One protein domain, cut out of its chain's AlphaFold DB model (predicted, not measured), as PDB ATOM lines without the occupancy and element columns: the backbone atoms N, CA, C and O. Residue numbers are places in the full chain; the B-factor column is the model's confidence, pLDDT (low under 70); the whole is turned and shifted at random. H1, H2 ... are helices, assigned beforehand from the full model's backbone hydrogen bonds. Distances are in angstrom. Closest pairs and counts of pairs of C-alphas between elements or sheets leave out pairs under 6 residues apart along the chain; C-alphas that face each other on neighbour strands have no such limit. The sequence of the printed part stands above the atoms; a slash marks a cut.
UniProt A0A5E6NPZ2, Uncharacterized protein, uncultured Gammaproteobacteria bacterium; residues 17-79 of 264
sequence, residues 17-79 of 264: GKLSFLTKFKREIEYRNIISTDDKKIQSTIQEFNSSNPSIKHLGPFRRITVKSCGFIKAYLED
ATOM      1  N   GLY A  17     111.612 175.016 145.647       57.47
ATOM      2  CA  GLY A  17     113.010 175.431 145.752       57.47
ATOM      3  C   GLY A  17     113.382 175.962 147.141       57.47
ATOM      4  O   GLY A  17     114.548 175.917 147.521       57.47
ATOM      5  N   LYS A  18     112.397 176.394 147.941       58.09
ATOM      6  CA  LYS A  18     112.589 176.911 149.308       58.09
ATOM      7  C   LYS A  18     112.413 175.860 150.403       58.09
ATOM      8  O   LYS A  18     112.656 176.154 151.574       58.09
ATOM      9  N   LEU A  19     111.987 174.645 150.058       62.91
ATOM     10  CA  LEU A  19     111.844 173.548 151.015       62.91
ATOM     11  C   LEU A  19     113.135 172.735 151.098       62.91
ATOM     12  O   LEU A  19     113.699 172.334 150.082       62.91
ATOM     13  N   SER A  20     113.569 172.415 152.320       69.50
ATOM     14  CA  SER A  20     114.697 171.500 152.510       69.50
ATOM     15  C   SER A  20     114.362 170.102 151.982       69.50
ATOM     16  O   SER A  20     113.208 169.664 152.049       69.50
ATOM     17  N   PHE A  21     115.379 169.370 151.517       72.00
ATOM     18  CA  PHE A  21     115.237 167.985 151.053       72.00
ATOM     19  C   PHE A  21     114.482 167.104 152.062       72.00
ATOM     20  O   PHE A  21     113.526 166.427 151.697       72.00
ATOM     21  N   LEU A  22     114.841 167.196 153.349       66.94
ATOM     22  CA  LEU A  22     114.183 166.453 154.431       66.94
ATOM     23  C   LEU A  22     112.684 166.755 154.528       66.94
ATOM     24  O   LEU A  22     111.891 165.858 154.797       66.94
ATOM     25  N   THR A  23     112.282 168.004 154.283       65.19
ATOM     26  CA  THR A  23     110.868 168.397 154.312       65.19
ATOM     27  C   THR A  23     110.114 167.801 153.128       65.19
ATOM     28  O   THR A  23     109.014 167.285 153.308       65.19
ATOM     29  N   LYS A  24     110.708 167.820 151.927       65.62
ATOM     30  CA  LYS A  24     110.117 167.196 150.732       65.62
ATOM     31  C   LYS A  24     109.971 165.685 150.902       65.62
ATOM     32  O   LYS A  24     108.892 165.142 150.697       65.62
ATOM     33  N   PHE A  25     111.036 165.026 151.353       68.75
ATOM     34  CA  PHE A  25     111.060 163.585 151.581       68.75
ATOM     35  C   PHE A  25     110.043 163.147 152.642       68.75
ATOM     36  O   PHE A  25     109.288 162.201 152.431       68.75
ATOM     37  N   LYS A  26     109.957 163.882 153.759       68.00
ATOM     38  CA  LYS A  26     108.955 163.634 154.799       68.00
ATOM     39  C   LYS A  26     107.524 163.730 154.249       68.00
ATOM     40  O   LYS A  26     106.718 162.858 154.553       68.00
ATOM     41  N   ARG A  27     107.224 164.742 153.423       68.81
ATOM     42  CA  ARG A  27     105.895 164.913 152.799       68.81
ATOM     43  C   ARG A  27     105.514 163.722 151.921       68.81
ATOM     44  O   ARG A  27     104.385 163.252 152.000       68.81
ATOM     45  N   GLU A  28     106.451 163.234 151.112       69.00
ATOM     46  CA  GLU A  28     106.236 162.050 150.270       69.00
ATOM     47  C   GLU A  28     105.914 160.805 151.107       69.00
ATOM     48  O   GLU A  28     104.974 160.076 150.793       69.00
ATOM     49  N   ILE A  29     106.642 160.584 152.207       68.88
ATOM     50  CA  ILE A  29     106.374 159.465 153.121       68.88
ATOM     51  C   ILE A  29     104.994 159.601 153.771       68.88
ATOM     52  O   ILE A  29     104.220 158.645 153.765       68.88
ATOM     53  N   GLU A  30     104.671 160.775 154.318       65.88
ATOM     54  CA  GLU A  30     103.381 161.020 154.974       65.88
ATOM     55  C   GLU A  30     102.213 160.764 154.018       65.88
ATOM     56  O   GLU A  30     101.253 160.104 154.404       65.88
ATOM     57  N   TYR A  31     102.318 161.202 152.760       66.81
ATOM     58  CA  TYR A  31     101.272 160.988 151.762       66.81
ATOM     59  C   TYR A  31     101.110 159.511 151.370       66.81
ATOM     60  O   TYR A  31      99.986 159.017 151.268       66.81
ATOM     61  N   ARG A  32     102.219 158.783 151.180       68.88
ATOM     62  CA  ARG A  32     102.188 157.342 150.863       68.88
ATOM     63  C   ARG A  32     101.596 156.506 151.995       68.88
ATOM     64  O   ARG A  32     100.985 155.477 151.723       68.88
ATOM     65  N   ASN A  33     101.738 156.969 153.234       66.44
ATOM     66  CA  ASN A  33     101.225 156.295 154.424       66.44
ATOM     67  C   ASN A  33      99.727 156.530 154.676       66.44
ATOM     68  O   ASN A  33      99.163 155.897 155.567       66.44
ATOM     69  N   ILE A  34      99.056 157.393 153.904       67.88
ATOM     70  CA  ILE A  34      97.596 157.516 153.968       67.88
ATOM     71  C   ILE A  34      96.988 156.298 153.262       67.88
ATOM     72  O   ILE A  34      96.999 156.204 152.034       67.88
ATOM     73  N   ILE A  35      96.470 155.346 154.039       68.31
ATOM     74  CA  ILE A  35      95.890 154.099 153.513       68.31
ATOM     75  C   ILE A  35      94.430 154.316 153.085       68.31
ATOM     76  O   ILE A  35      94.020 153.835 152.031       68.31
ATOM     77  N   SER A  36      93.659 155.073 153.872       78.69
ATOM     78  CA  SER A  36      92.239 155.345 153.613       78.69
ATOM     79  C   SER A  36      92.043 156.256 152.396       78.69
ATOM     80  O   SER A  36      92.657 157.318 152.271       78.69
ATOM     81  N   THR A  37      91.155 155.851 151.490       79.38
ATOM     82  CA  THR A  37      90.734 156.656 150.333       79.38
ATOM     83  C   THR A  37      90.028 157.940 150.751       79.38
ATOM     84  O   THR A  37      90.197 158.969 150.097       79.38
ATOM     85  N   ASP A  38      89.273 157.899 151.848       79.88
ATOM     86  CA  ASP A  38      88.546 159.058 152.366       79.88
ATOM     87  C   ASP A  38      89.515 160.082 152.959       79.88
ATOM     88  O   ASP A  38      89.400 161.279 152.704       79.88
ATOM     89  N   ASP A  39      90.546 159.601 153.651       78.94
ATOM     90  CA  ASP A  39      91.614 160.426 154.214       78.94
ATOM     91  C   ASP A  39      92.419 161.117 153.099       78.94
ATOM     92  O   ASP A  39      92.778 162.292 153.219       78.94
ATOM     93  N   LYS A  40      92.643 160.432 151.964       79.44
ATOM     94  CA  LYS A  40      93.257 161.042 150.769       79.44
ATOM     95  C   LYS A  40      92.388 162.150 150.184       79.44
ATOM     96  O   LYS A  40      92.928 163.209 149.868       79.44
ATOM     97  N   LYS A  41      91.072 161.929 150.066       84.81
ATOM     98  CA  LYS A  41      90.124 162.950 149.584       84.81
ATOM     99  C   LYS A  41      90.125 164.177 150.496       84.81
ATOM    100  O   LYS A  41      90.273 165.297 150.016       84.81
ATOM    101  N   ILE A  42      90.050 163.967 151.812       84.12
ATOM    102  CA  ILE A  42      90.132 165.043 152.811       84.12
ATOM    103  C   ILE A  42      91.430 165.837 152.630       84.12
ATOM    104  O   ILE A  42      91.391 167.062 152.508       84.12
ATOM    105  N   GLN A  43      92.575 165.155 152.559       79.38
ATOM    106  CA  GLN A  43      93.874 165.803 152.378       79.38
ATOM    107  C   GLN A  43      93.946 166.597 151.063       79.38
ATOM    108  O   GLN A  43      94.439 167.727 151.072       79.38
ATOM    109  N   SER A  44      93.446 166.052 149.945       82.38
ATOM    110  CA  SER A  44      93.429 166.762 148.660       82.38
ATOM    111  C   SER A  44      92.546 168.008 148.694       82.38
ATOM    112  O   SER A  44      92.963 169.051 148.203       82.38
ATOM    113  N   THR A  45      91.382 167.942 149.341       86.31
ATOM    114  CA  THR A  45      90.462 169.081 149.458       86.31
ATOM    115  C   THR A  45      91.021 170.182 150.358       86.31
ATOM    116  O   THR A  45      90.936 171.358 150.018       86.31
ATOM    117  N   ILE A  46      91.667 169.837 151.484       81.69
ATOM    118  CA  ILE A  46      92.369 170.839 152.312       81.69
ATOM    119  C   ILE A  46      93.446 171.541 151.481       81.69
ATOM    120  O   ILE A  46      93.624 172.757 151.571       81.69
ATOM    121  N   GLN A  47      94.186 170.771 150.685       77.31
ATOM    122  CA  GLN A  47      95.235 171.317 149.843       77.31
ATOM    123  C   GLN A  47      94.668 172.274 148.791       77.31
ATOM    124  O   GLN A  47      95.193 173.375 148.644       77.31
ATOM    125  N   GLU A  48      93.592 171.881 148.112       81.88
ATOM    126  CA  GLU A  48      92.883 172.729 147.157       81.88
ATOM    127  C   GLU A  48      92.446 174.046 147.808       81.88
ATOM    128  O   GLU A  48      92.747 175.107 147.272       81.88
ATOM    129  N   PHE A  49      91.859 174.011 149.010       81.56
ATOM    130  CA  PHE A  49      91.487 175.231 149.738       81.56
ATOM    131  C   PHE A  49      92.668 176.138 150.077       81.56
ATOM    132  O   PHE A  49      92.555 177.364 150.019       81.56
ATOM    133  N   ASN A  50      93.809 175.558 150.443       76.88
ATOM    134  CA  ASN A  50      95.002 176.340 150.751       76.88
ATOM    135  C   ASN A  50      95.636 176.959 149.491       76.88
ATOM    136  O   ASN A  50      96.263 178.015 149.586       76.88
ATOM    137  N   SER A  51      95.462 176.328 148.329       75.25
ATOM    138  CA  SER A  51      95.955 176.792 147.025       75.25
ATOM    139  C   SER A  51      95.009 177.775 146.325       75.25
ATOM    140  O   SER A  51      95.465 178.700 145.649       75.25
ATOM    141  N   SER A  52      93.697 177.612 146.499       76.38
ATOM    142  CA  SER A  52      92.671 178.335 145.742       76.38
ATOM    143  C   SER A  52      92.523 179.801 146.132       76.38
ATOM    144  O   SER A  52      91.927 180.569 145.383       76.38
ATOM    145  N   ASN A  53      93.089 180.228 147.263       72.25
ATOM    146  CA  ASN A  53      92.978 181.603 147.731       72.25
ATOM    147  C   ASN A  53      94.209 182.444 147.314       72.25
ATOM    148  O   ASN A  53      95.278 182.340 147.934       72.25
ATOM    149  N   PRO A  54      94.094 183.320 146.289       68.88
ATOM    150  CA  PRO A  54      95.245 183.999 145.687       68.88
ATOM    151  C   PRO A  54      95.983 184.920 146.662       68.88
ATOM    152  O   PRO A  54      97.203 185.067 146.575       68.88
ATOM    153  N   SER A  55      95.247 185.492 147.621       66.75
ATOM    154  CA  SER A  55      95.778 186.416 148.628       66.75
ATOM    155  C   SER A  55      96.755 185.755 149.607       66.75
ATOM    156  O   SER A  55      97.561 186.441 150.229       66.75
ATOM    157  N   ILE A  56      96.721 184.422 149.723       70.06
ATOM    158  CA  ILE A  56      97.496 183.667 150.719       70.06
ATOM    159  C   ILE A  56      98.307 182.514 150.136       70.06
ATOM    160  O   ILE A  56      99.164 181.994 150.842       70.06
ATOM    161  N   LYS A  57      98.068 182.097 148.886       68.75
ATOM    162  CA  LYS A  57      98.711 180.905 148.300       68.75
ATOM    163  C   LYS A  57     100.241 180.975 148.272       68.75
ATOM    164  O   LYS A  57     100.912 179.954 148.329       68.75
ATOM    165  N   HIS A  58     100.789 182.191 148.223       71.75
ATOM    166  CA  HIS A  58     102.226 182.468 148.234       71.75
ATOM    167  C   HIS A  58     102.819 182.542 149.653       71.75
ATOM    168  O   HIS A  58     104.038 182.631 149.824       71.75
ATOM    169  N   LEU A  59     101.975 182.557 150.690       70.62
ATOM    170  CA  LEU A  59     102.424 182.589 152.073       70.62
ATOM    171  C   LEU A  59     102.865 181.186 152.494       70.62
ATOM    172  O   LEU A  59     102.141 180.204 152.357       70.62
ATOM    173  N   GLY A  60     104.073 181.105 153.052       67.12
ATOM    174  CA  GLY A  60     104.567 179.882 153.679       67.12
ATOM    175  C   GLY A  60     103.743 179.470 154.911       67.12
ATOM    176  O   GLY A  60     102.906 180.238 155.406       67.12
ATOM    177  N   PRO A  61     104.000 178.270 155.460       69.88
ATOM    178  CA  PRO A  61     103.307 177.793 156.649       69.88
ATOM    179  C   PRO A  61     103.494 178.761 157.824       69.88
ATOM    180  O   PRO A  61     104.522 179.424 157.953       69.88
ATOM    181  N   PHE A  62     102.489 178.824 158.701       76.56
ATOM    182  CA  PHE A  62     102.516 179.612 159.943       76.56
ATOM    183  C   PHE A  62     102.659 181.133 159.767       76.56
ATOM    184  O   PHE A  62     102.886 181.841 160.749       76.56
ATOM    185  N   ARG A  63     102.471 181.649 158.545       83.12
ATOM    186  CA  ARG A  63     102.377 183.090 158.246       83.12
ATOM    187  C   ARG A  63     100.959 183.659 158.364       83.12
ATOM    188  O   ARG A  63     100.694 184.792 157.978       83.12
ATOM    189  N   ARG A  64     100.038 182.856 158.889       83.81
ATOM    190  CA  ARG A  64      98.661 183.230 159.204       83.81
ATOM    191  C   ARG A  64      98.128 182.383 160.352       83.81
ATOM    192  O   ARG A  64      98.681 181.321 160.656       83.81
ATOM    193  N   ILE A  65      97.036 182.824 160.959       83.31
ATOM    194  CA  ILE A  65      96.282 182.041 161.934       83.31
ATOM    195  C   ILE A  65      95.736 180.800 161.230       83.31
ATOM    196  O   ILE A  65      95.133 180.875 160.155       83.31
ATOM    197  N   THR A  66      95.962 179.651 161.861       80.81
ATOM    198  CA  THR A  66      95.459 178.365 161.380       80.81
ATOM    199  C   THR A  66      94.024 178.151 161.846       80.81
ATOM    200  O   THR A  66      93.686 178.417 163.002       80.81
ATOM    201  N   VAL A  67      93.179 177.657 160.943       81.31
ATOM    202  CA  VAL A  67      91.855 177.138 161.292       81.31
ATOM    203  C   VAL A  67      92.019 175.655 161.576       81.31
ATOM    204  O   VAL A  67      92.556 174.916 160.757       81.31
ATOM    205  N   LYS A  68      91.584 175.227 162.759       82.31
ATOM    206  CA  LYS A  68      91.597 173.823 163.167       82.31
ATOM    207  C   LYS A  68      90.153 173.371 163.275       82.31
ATOM    208  O   LYS A  68      89.420 173.876 164.119       82.31
ATOM    209  N   SER A  69      89.749 172.450 162.414       84.00
ATOM    210  CA  SER A  69      88.411 171.871 162.438       84.00
ATOM    211  C   SER A  69      88.500 170.390 162.125       84.00
ATOM    212  O   SER A  69      89.207 169.998 161.201       84.00
ATOM    213  N   CYS A  70      87.781 169.580 162.899       78.19
ATOM    214  CA  CYS A  70      87.685 168.148 162.641       78.19
ATOM    215  C   CYS A  70      86.602 167.855 161.593       78.19
ATOM    216  O   CYS A  70      86.781 166.977 160.767       78.19
ATOM    217  N   GLY A  71      85.493 168.604 161.587       86.12
ATOM    218  CA  GLY A  71      84.320 168.281 160.763       86.12
ATOM    219  C   GLY A  71      84.197 169.054 159.453       86.12
ATOM    220  O   GLY A  71      83.484 168.600 158.567       86.12
ATOM    221  N   PHE A  72      84.874 170.198 159.314       89.12
ATOM    222  CA  PHE A  72      84.624 171.141 158.216       89.12
ATOM    223  C   PHE A  72      84.798 170.512 156.828       89.12
ATOM    224  O   PHE A  72      83.886 170.560 156.013       89.12
ATOM    225  N   ILE A  73      85.937 169.862 156.578       89.38
ATOM    226  CA  ILE A  73      86.233 169.284 155.259       89.38
ATOM    227  C   ILE A  73      85.305 168.117 154.942       89.38
ATOM    228  O   ILE A  73      84.845 167.991 153.815       89.38
ATOM    229  N   LYS A  74      84.985 167.283 155.938       88.56
ATOM    230  CA  LYS A  74      84.038 166.184 155.739       88.56
ATOM    231  C   LYS A  74      82.638 166.706 155.432       88.56
ATOM    232  O   LYS A  74      82.016 166.215 154.507       88.56
ATOM    233  N   ALA A  75      82.166 167.714 156.163       92.06
ATOM    234  CA  ALA A  75      80.868 168.327 155.897       92.06
ATOM    235  C   ALA A  75      80.811 168.951 154.494       92.06
ATOM    236  O   ALA A  75      79.774 168.869 153.847       92.06
ATOM    237  N   TYR A  76      81.918 169.534 154.021       92.12
ATOM    238  CA  TYR A  76      82.025 170.046 152.656       92.12
ATOM    239  C   TYR A  76      81.951 168.921 151.615       92.12
ATOM    240  O   TYR A  76      81.187 169.020 150.669       92.12
ATOM    241  N   LEU A  77      82.695 167.829 151.820       91.38
ATOM    242  CA  LEU A  77      82.693 166.665 150.923       91.38
ATOM    243  C   LEU A  77      81.363 165.890 150.901       91.38
ATOM    244  O   LEU A  77      81.117 165.144 149.962       91.38
ATOM    245  N   GLU A  78      80.547 166.023 151.946       93.94
ATOM    246  CA  GLU A  78      79.206 165.432 152.052       93.94
ATOM    247  C   GLU A  78      78.094 166.406 151.619       93.94
ATOM    248  O   GLU A  78      76.930 166.160 151.930       93.94
ATOM    249  N   ASP A  79      78.441 167.535 150.990       94.44
ATOM    250  CA  ASP A  79      77.512 168.580 150.531       94.44
ATOM    251  C   ASP A  79      76.608 169.166 151.637       94.44
ATOM    252  O   ASP A  79      75.565 169.766 151.379       94.44
TER     253      ASP A  79
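What this domain is: This is residues 17 to 79 of the 264 residues of an uncharacterized protein of uncultured Gammaproteobacteria bacterium (UniProt A0A5E6NPZ2). Going along the printed part from its first residue, you meet two helices, H1 and H2, that make an open V with its corner at the link of residues 33 to 36; a long loop then leads from the far end of H2 to a short third helix, H3, which packs across H2 on the side away from H1. The arm H1 sticks out with its residues 21 to 30 standing free, and the V is not filled by helix contacts. The printed part has 63 residues with three named helices, in the order H1, H2, H3, and no named strand; the class is all helix. The whole is loose, with a radius of gyration of the C-alphas of 13.4 A, and the C-alphas span 36 by 31 by 17 A.

Where its parts are: Find C-alpha 21 at (115.237, 167.985, 151.053); from there H1, residues 21 to 32, runs 16.8 A from first to last C-alpha. After four residues look for C-alpha 37 at (90.734, 156.656, 150.333), where H2 begins; it holds residues 37 to 52, is the longest helix by residues and runs 22.2 A. Pass residues 53 to 71, which hold no named element, to reach H3, residues 72 to 77, 8.8 A long, which ends at C-alpha 77 at (82.693, 166.665, 150.923).

How they stand to each other: Begin at H1, which touches no helix. H1 and H2 are apart, but only just: their closest C-alphas are 8.1 A apart. H1 and H3 are apart. Now look at Ile 42 and Ile 73: their C-alphas, the closest of H2 and H3, are 6.3 A apart, and the two helices touch. H2 touches H3 with residues 42 to 46 alone. Their lines stand about perpendicular at 73 degrees, only just past a steep tilt, and their centres are 10.1 A apart. In the backbones of H1, H2 and H3, each O i to N i+4 pair is within hydrogen-bond range.

The domain as a whole: The two C-alphas farthest apart, those of Phe 21 and Asp 79, are 37.7 A apart. Follow the residue numbers from 17 to 79 and you find no cut in the printed part. The link from H1 to H2 is tight, while the link from H2 to H3, 19 residues, is long; its residues 65 to 71 stand free. In the B-factor column the mean pLDDT of the printed part is 76.3, and you find 23 residues under 70: residues 17 to 20, 22 to 35, 54 to 55, 57, and 60 to 61. By element, the model's mean pLDDT is 68 in H1, 80 in H2 and 90 in H3.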